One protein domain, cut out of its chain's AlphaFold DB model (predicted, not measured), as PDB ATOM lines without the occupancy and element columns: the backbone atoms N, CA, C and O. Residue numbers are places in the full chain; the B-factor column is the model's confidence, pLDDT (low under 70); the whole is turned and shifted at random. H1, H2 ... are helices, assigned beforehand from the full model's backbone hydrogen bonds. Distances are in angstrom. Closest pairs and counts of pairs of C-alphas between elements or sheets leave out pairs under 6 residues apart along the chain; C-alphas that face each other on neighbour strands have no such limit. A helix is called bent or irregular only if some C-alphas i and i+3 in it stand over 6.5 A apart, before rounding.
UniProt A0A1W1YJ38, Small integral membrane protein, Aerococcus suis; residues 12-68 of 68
ATOM      1  N   ARG A  12      -0.366  11.431  21.751       63.75
ATOM      2  CA  ARG A  12      -1.045  11.604  23.048       63.75
ATOM      3  C   ARG A  12      -2.477  12.136  22.923       63.75
ATOM      4  O   ARG A  12      -3.375  11.636  23.584       63.75
ATOM      5  N   TYR A  13      -2.700  13.103  22.034       71.12
ATOM      6  CA  TYR A  13      -4.030  13.673  21.796       71.12
ATOM      7  C   TYR A  13      -4.847  12.855  20.795       71.12
ATOM      8  O   TYR A  13      -6.072  12.857  20.855       71.12
ATOM      9  N   SER A  14      -4.176  12.119  19.908       76.94
ATOM     10  CA  SER A  14      -4.825  11.235  18.937       76.94
ATOM     11  C   SER A  14      -5.499  10.049  19.623       76.94
ATOM     12  O   SER A  14      -6.610   9.688  19.258       76.94
ATOM     13  N   ILE A  15      -4.862   9.481  20.650       83.38
ATOM     14  CA  ILE A  15      -5.423   8.369  21.427       83.38
ATOM     15  C   ILE A  15      -6.635   8.841  22.239       83.38
ATOM     16  O   ILE A  15      -7.663   8.172  22.247       83.38
ATOM     17  N   ILE A  16      -6.553  10.026  22.853       82.25
ATOM     18  CA  ILE A  16      -7.676  10.622  23.592       82.25
ATOM     19  C   ILE A  16      -8.859  10.896  22.653       82.25
ATOM     20  O   ILE A  16      -9.987  10.533  22.973       82.25
ATOM     21  N   GLY A  17      -8.610  11.467  21.470       86.31
ATOM     22  CA  GLY A  17      -9.655  11.696  20.469       86.31
ATOM     23  C   GLY A  17     -10.324  10.404  19.994       86.31
ATOM     24  O   GLY A  17     -11.544  10.362  19.859       86.31
ATOM     25  N   LEU A  18      -9.547   9.332  19.808       89.81
ATOM     26  CA  LEU A  18     -10.065   8.025  19.394       89.81
ATOM     27  C   LEU A  18     -10.955   7.407  20.481       89.81
ATOM     28  O   LEU A  18     -12.037   6.915  20.174       89.81
ATOM     29  N   ILE A  19     -10.555   7.505  21.752       89.12
ATOM     30  CA  ILE A  19     -11.357   7.030  22.888       89.12
ATOM     31  C   ILE A  19     -12.671   7.815  22.997       89.12
ATOM     32  O   ILE A  19     -13.725   7.212  23.176       89.12
ATOM     33  N   ILE A  20     -12.639   9.142  22.837       87.56
ATOM     34  CA  ILE A  20     -13.849   9.979  22.877       87.56
ATOM     35  C   ILE A  20     -14.802   9.617  21.731       87.56
ATOM     36  O   ILE A  20     -15.991   9.420  21.971       87.56
ATOM     37  N   ALA A  21     -14.292   9.485  20.503       88.62
ATOM     38  CA  ALA A  21     -15.099   9.102  19.348       88.62
ATOM     39  C   ALA A  21     -15.718   7.708  19.526       88.62
ATOM     40  O   ALA A  21     -16.907   7.527  19.286       88.62
ATOM     41  N   PHE A  22     -14.935   6.746  20.019       88.50
ATOM     42  CA  PHE A  22     -15.412   5.396  20.298       88.50
ATOM     43  C   PHE A  22     -16.535   5.388  21.341       88.50
ATOM     44  O   PHE A  22     -17.555   4.745  21.119       88.50
ATOM     45  N   LEU A  23     -16.394   6.142  22.436       83.00
ATOM     46  CA  LEU A  23     -17.439   6.263  23.455       83.00
ATOM     47  C   LEU A  23     -18.706   6.924  22.900       83.00
ATOM     48  O   LEU A  23     -19.799   6.436  23.162       83.00
ATOM     49  N   PHE A  24     -18.579   7.980  22.093       79.19
ATOM     50  CA  PHE A  24     -19.725   8.627  21.447       79.19
ATOM     51  C   PHE A  24     -20.460   7.686  20.494       79.19
ATOM     52  O   PHE A  24     -21.680   7.565  20.568       79.19
ATOM     53  N   THR A  25     -19.730   6.999  19.618       79.62
ATOM     54  CA  THR A  25     -20.313   6.043  18.675       79.62
ATOM     55  C   THR A  25     -20.926   4.852  19.403       79.62
ATOM     56  O   THR A  25     -22.016   4.421  19.046       79.62
ATOM     57  N   PHE A  26     -20.279   4.348  20.451       76.12
ATOM     58  CA  PHE A  26     -20.805   3.251  21.255       76.12
ATOM     59  C   PHE A  26     -22.096   3.651  21.976       76.12
ATOM     60  O   PHE A  26     -23.088   2.936  21.888       76.12
ATOM     61  N   LEU A  27     -22.129   4.825  22.612       65.94
ATOM     62  CA  LEU A  27     -23.338   5.352  23.248       65.94
ATOM     63  C   LEU A  27     -24.452   5.622  22.226       65.94
ATOM     64  O   LEU A  27     -25.604   5.300  22.488       65.94
ATOM     65  N   TRP A  28     -24.128   6.139  21.041       70.56
ATOM     66  CA  TRP A  28     -25.100   6.348  19.964       70.56
ATOM     67  C   TRP A  28     -25.725   5.040  19.464       70.56
ATOM     68  O   TRP A  28     -26.940   4.949  19.307       70.56
ATOM     69  N   VAL A  29     -24.890   4.026  19.222       71.19
ATOM     70  CA  VAL A  29     -25.300   2.722  18.678       71.19
ATOM     71  C   VAL A  29     -26.059   1.893  19.712       71.19
ATOM     72  O   VAL A  29     -26.963   1.149  19.346       71.19
ATOM     73  N   TRP A  30     -25.720   2.006  20.998       64.94
ATOM     74  CA  TRP A  30     -26.287   1.133  22.028       64.94
ATOM     75  C   TRP A  30     -27.567   1.674  22.676       64.94
ATOM     76  O   TRP A  30     -28.333   0.902  23.243       64.94
ATOM     77  N   VAL A  31     -27.835   2.978  22.578       61.97
ATOM     78  CA  VAL A  31     -28.963   3.630  23.273       61.97
ATOM     79  C   VAL A  31     -30.265   3.640  22.450       61.97
ATOM     80  O   VAL A  31     -31.293   4.099  22.937       61.97
ATOM     81  N   GLY A  32     -30.285   3.108  21.223       67.69
ATOM     82  CA  GLY A  32     -31.502   3.128  20.397       67.69
ATOM     83  C   GLY A  32     -31.896   4.546  19.972       67.69
ATOM     84  O   GLY A  32     -33.071   4.850  19.782       67.69
ATOM     85  N   PHE A  33     -30.915   5.455  19.893       70.19
ATOM     86  CA  PHE A  33     -31.152   6.855  19.556       70.19
ATOM     87  C   PHE A  33     -31.721   7.000  18.146       70.19
ATOM     88  O   PHE A  33     -32.583   7.843  17.928       70.19
ATOM     89  N   GLY A  34     -31.284   6.170  17.195       70.94
ATOM     90  CA  GLY A  34     -31.824   6.195  15.836       70.94
ATOM     91  C   GLY A  34     -33.304   5.815  15.806       70.94
ATOM     92  O   GLY A  34     -34.117   6.501  15.194       70.94
ATOM     93  N   GLU A  35     -33.660   4.760  16.525       78.25
ATOM     94  CA  GLU A  35     -35.014   4.238  16.642       78.25
ATOM     95  C   GLU A  35     -35.915   5.207  17.417       78.25
ATOM     96  O   GLU A  35     -37.013   5.523  16.964       78.25
ATOM     97  N   ALA A  36     -35.438   5.744  18.540       76.56
ATOM     98  CA  ALA A  36     -36.155   6.738  19.333       76.56
ATOM     99  C   ALA A  36     -36.344   8.053  18.566       76.56
ATOM    100  O   ALA A  36     -37.427   8.632  18.607       76.56
ATOM    101  N   LEU A  37     -35.323   8.506  17.829       81.25
ATOM    102  CA  LEU A  37     -35.410   9.686  16.972       81.25
ATOM    103  C   LEU A  37     -36.428   9.474  15.851       81.25
ATOM    104  O   LEU A  37     -37.228  10.361  15.576       81.25
ATOM    105  N   LEU A  38     -36.446   8.292  15.235       81.19
ATOM    106  CA  LEU A  38     -37.414   7.949  14.198       81.19
ATOM    107  C   LEU A  38     -38.844   7.930  14.752       81.19
ATOM    108  O   LEU A  38     -39.732   8.546  14.165       81.19
ATOM    109  N   VAL A  39     -39.062   7.294  15.906       84.56
ATOM    110  CA  VAL A  39     -40.368   7.279  16.585       84.56
ATOM    111  C   VAL A  39     -40.803   8.695  16.959       84.56
ATOM    112  O   VAL A  39     -41.954   9.062  16.722       84.56
ATOM    113  N   ALA A  40     -39.895   9.514  17.491       82.56
ATOM    114  CA  ALA A  40     -40.177  10.901  17.838       82.56
ATOM    115  C   ALA A  40     -40.573  11.726  16.604       82.56
ATOM    116  O   ALA A  40     -41.599  12.402  16.635       82.56
ATOM    117  N   ILE A  41     -39.823  11.623  15.501       87.81
ATOM    118  CA  ILE A  41     -40.130  12.331  14.249       87.81
ATOM    119  C   ILE A  41     -41.506  11.916  13.719       87.81
ATOM    120  O   ILE A  41     -42.329  12.779  13.417       87.81
ATOM    121  N   VAL A  42     -41.791  10.614  13.645       90.12
ATOM    122  CA  VAL A  42     -43.084  10.104  13.158       90.12
ATOM    123  C   VAL A  42     -44.238  10.570  14.048       90.12
ATOM    124  O   VAL A  42     -45.283  10.970  13.540       90.12
ATOM    125  N   THR A  43     -44.041  10.573  15.367       89.12
ATOM    126  CA  THR A  43     -45.054  11.017  16.336       89.12
ATOM    127  C   THR A  43     -45.348  12.508  16.191       89.12
ATOM    128  O   THR A  43     -46.511  12.901  16.146       89.12
ATOM    129  N   VAL A  44     -44.307  13.338  16.070       88.44
ATOM    130  CA  VAL A  44     -44.447  14.788  15.873       88.44
ATOM    131  C   VAL A  44     -45.169  15.086  14.562       88.44
ATOM    132  O   VAL A  44     -46.106  15.876  14.558       88.44
ATOM    133  N   ILE A  45     -44.795  14.424  13.465       89.62
ATOM    134  CA  ILE A  45     -45.475  14.595  12.173       89.62
ATOM    135  C   ILE A  45     -46.948  14.187  12.278       89.62
ATOM    136  O   ILE A  45     -47.816  14.937  11.839       89.62
ATOM    137  N   GLY A  46     -47.246  13.036  12.889       91.00
ATOM    138  CA  GLY A  46     -48.621  12.577  13.082       91.00
ATOM    139  C   GLY A  46     -49.464  13.556  13.905       91.00
ATOM    140  O   GLY A  46     -50.589  13.866  13.521       91.00
ATOM    141  N   TYR A  47     -48.904  14.091  14.992       88.25
ATOM    142  CA  TYR A  47     -49.555  15.110  15.817       88.25
ATOM    143  C   TYR A  47     -49.828  16.400  15.035       88.25
ATOM    144  O   TYR A  47     -50.943  16.908  15.073       88.25
ATOM    145  N   LEU A  48     -48.836  16.911  14.296       83.69
ATOM    146  CA  LEU A  48     -48.987  18.134  13.504       83.69
ATOM    147  C   LEU A  48     -50.060  17.984  12.421       83.69
ATOM    148  O   LEU A  48     -50.852  18.899  12.222       83.69
ATOM    149  N   ILE A  49     -50.110  16.828  11.749       88.31
ATOM    150  CA  ILE A  49     -51.153  16.529  10.758       88.31
ATOM    151  C   ILE A  49     -52.530  16.490  11.426       88.31
ATOM    152  O   ILE A  49     -53.458  17.106  10.912       88.31
ATOM    153  N   GLY A  50     -52.668  15.801  12.564       87.50
ATOM    154  CA  GLY A  50     -53.933  15.734  13.302       87.50
ATOM    155  C   GLY A  50     -54.419  17.115  13.740       87.50
ATOM    156  O   GLY A  50     -55.514  17.523  13.382       87.50
ATOM    157  N   ALA A  51     -53.556  17.882  14.404       84.06
ATOM    158  CA  ALA A  51     -53.883  19.222  14.882       84.06
ATOM    159  C   ALA A  51     -54.181  20.218  13.742       84.06
ATOM    160  O   ALA A  51     -54.990  21.130  13.912       84.06
ATOM    161  N   TYR A  52     -53.561  20.045  12.568       82.38
ATOM    162  CA  TYR A  52     -53.926  20.804  11.371       82.38
ATOM    163  C   TYR A  52     -55.329  20.445  10.868       82.38
ATOM    164  O   TYR A  52     -56.112  21.339  10.550       82.38
ATOM    165  N   ILE A  53     -55.664  19.150  10.813       88.38
ATOM    166  CA  ILE A  53     -56.994  18.675  10.397       88.38
ATOM    167  C   ILE A  53     -58.076  19.159  11.368       88.38
ATOM    168  O   ILE A  53     -59.149  19.568  10.926       88.38
ATOM    169  N   ASP A  54     -57.774  19.175  12.665       89.94
ATOM    170  CA  ASP A  54     -58.682  19.654  13.710       89.94
ATOM    171  C   ASP A  54     -58.831  21.192  13.709       89.94
ATOM    172  O   ASP A  54     -59.662  21.742  14.430       89.94
ATOM    173  N   GLY A  55     -58.070  21.904  12.866       83.56
ATOM    174  CA  GLY A  55     -58.138  23.360  12.713       83.56
ATOM    175  C   GLY A  55     -57.539  24.142  13.886       83.56
ATOM    176  O   GLY A  55     -57.699  25.358  13.958       83.56
ATOM    177  N   GLU A  56     -56.847  23.459  14.799       75.88
ATOM    178  CA  GLU A  56     -56.221  24.055  15.983       75.88
ATOM    179  C   GLU A  56     -54.817  24.607  15.693       75.88
ATOM    180  O   GLU A  56     -54.267  25.370  16.492       75.88
ATOM    181  N   LEU A  57     -54.223  24.234  14.553       72.44
ATOM    182  CA  LEU A  57     -52.844  24.568  14.209       72.44
ATOM    183  C   LEU A  57     -52.772  25.534  13.017       72.44
ATOM    184  O   LEU A  57     -52.950  25.148  11.862       72.44
ATOM    185  N   ASP A  58     -52.459  26.799  13.311       76.00
ATOM    186  CA  ASP A  58     -52.152  27.832  12.314       76.00
ATOM    187  C   ASP A  58     -50.706  27.666  11.816       76.00
ATOM    188  O   ASP A  58     -49.744  28.251  12.328       76.00
ATOM    189  N   VAL A  59     -50.554  26.774  10.838       74.06
ATOM    190  CA  VAL A  59     -49.261  26.362  10.277       74.06
ATOM    191  C   VAL A  59     -48.525  27.542   9.632       74.06
ATOM    192  O   VAL A  59     -47.296  27.602   9.689       74.06
ATOM    193  N   ASP A  60     -49.261  28.516   9.087       74.94
ATOM    194  CA  ASP A  60     -48.702  29.704   8.434       74.94
ATOM    195  C   ASP A  60     -47.967  30.603   9.440       74.94
ATOM    196  O   ASP A  60     -46.873  31.108   9.168       74.94
ATOM    197  N   SER A  61     -48.521  30.765  10.643       71.56
ATOM    198  CA  SER A  61     -47.870  31.498  11.735       71.56
ATOM    199  C   SER A  61     -46.618  30.768  12.254       71.56
ATOM    200  O   SER A  61     -45.587  31.386  12.528       71.56
ATOM    201  N   TRP A  62     -46.661  29.433  12.297       73.62
ATOM    202  CA  TRP A  62     -45.539  28.582  12.708       73.62
ATOM    203  C   TRP A  62     -44.350  28.638  11.734       73.62
ATOM    204  O   TRP A  62     -43.208  28.820  12.163       73.62
ATOM    205  N   PHE A  63     -44.595  28.535  10.423       75.69
ATOM    206  CA  PHE A  63     -43.538  28.639   9.410       75.69
ATOM    207  C   PHE A  63     -42.870  30.018   9.410       75.69
ATOM    208  O   PHE A  63     -41.646  30.102   9.311       75.69
ATOM    209  N   ASN A  64     -43.642  31.093   9.600       75.25
ATOM    210  CA  ASN A  64     -43.106  32.453   9.701       75.25
ATOM    211  C   ASN A  64     -42.237  32.681  10.950       75.25
ATOM    212  O   ASN A  64     -41.357  33.538  10.928       75.25
ATOM    213  N   PHE A  65     -42.455  31.932  12.035       72.12
ATOM    214  CA  PHE A  65     -41.622  32.006  13.238       72.12
ATOM    215  C   PHE A  65     -40.275  31.284  13.071       72.12
ATOM    216  O   PHE A  65     -39.265  31.763  13.577       72.12
ATOM    217  N   PHE A  66     -40.246  30.157  12.351       69.81
ATOM    218  CA  PHE A  66     -39.026  29.361  12.143       69.81
ATOM    219  C   PHE A  66     -38.174  29.793  10.939       69.81
ATOM    220  O   PHE A  66     -36.973  29.534  10.936       69.81
ATOM    221  N   LEU A  67     -38.769  30.415   9.914       74.25
ATOM    222  CA  LEU A  67     -38.074  30.872   8.697       74.25
ATOM    223  C   LEU A  67     -37.663  32.355   8.734       74.25
ATOM    224  O   LEU A  67     -37.246  32.900   7.709       74.25
ATOM    225  N   ARG A  68     -37.787  33.005   9.892       53.28
ATOM    226  CA  ARG A  68     -37.296  34.363  10.143       53.28
ATOM    227  C   ARG A  68     -35.884  34.340  10.717       53.28
ATOM    228  O   ARG A  68     -35.121  35.269  10.371       53.28
TER     229      ARG A  68
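AT A GLANCE: This is residues 12 to 68 of the 68 residues of the protein "Small integral membrane protein" of Aerococcus suis (UniProt A0A1W1YJ38). The longest helix, H2, is the base of an open, nearly flat frame: H1, almost as long, continues from one end of it at a wide corner, and the short helix H3 folds back from the other end. No helix packs side by side with another, and the space between H1 and H3 is empty. The printed part has 57 residues with three named helices, in the order H1, H2, H3 along the chain, and no named strand, and its class is all helix. It is extended, with a radius of gyration of the C-alphas of 19.2 A, and the C-alphas span 58 by 27 by 8 A along their three main axes.

IN THESE COORDINATES: H2 is the longest helix, residues 33 to 53, and measures 29.9 A from C-alpha 33 at (-31.152, 6.855, 19.556) to C-alpha 53 at (-56.994, 18.675, 10.397). Before it stands H1, residues 12 to 30, 27.3 A from first to last C-alpha, which begins with C-alpha 12 at (-1.045, 11.604, 23.048). After H2 comes H3, residues 59 to 66, 10.8 A long, which ends with C-alpha 66 at (-39.026, 29.361, 12.143). None of the three helices is bent.

HOW THE PARTS SIT: H2 touches no helix. H2 and H1 are close but not clearly touching, and their closest C-alphas, those of Gly 34 and Trp 28, are 7.9 A apart. These two helices run the same way at a steep tilt of 52 degrees, with their centres 30.4 A apart. At the other end of H2, H3 is close but not clearly touching, and the closest C-alphas, those of Tyr 52 and Val 59, are 7.3 A apart. H2 and H3 run opposite ways at a steep tilt of 45 degrees, with their centres 17.9 A apart. H1 and H3 are apart. In H2 and H3 every O i to N i+4 pair is within hydrogen-bond range, and in H1 14 of 15 are.

THE WHOLE: The two C-alphas farthest apart, those of Arg 12 and Gly 55, are 59.2 A from each other, and the first and last printed C-alphas, of Arg 12 and Arg 68, are 44.7 A apart. Residues 12 to 47, of which 12 to 30 belong to H1 and 33 to 47 to H2, stand free, as do residues 60 to 68, of which 60 to 66 belong to H3. The links from H1 to H2, of 2 residues, and from H2 to H3, of 5 residues, are both tight. The printed part has no cut, and residue 68 is the chain's last residue. The mean pLDDT of the printed part is 79.0, and it is under 70 at residues 12, 27, 30 to 32, 66 and 68.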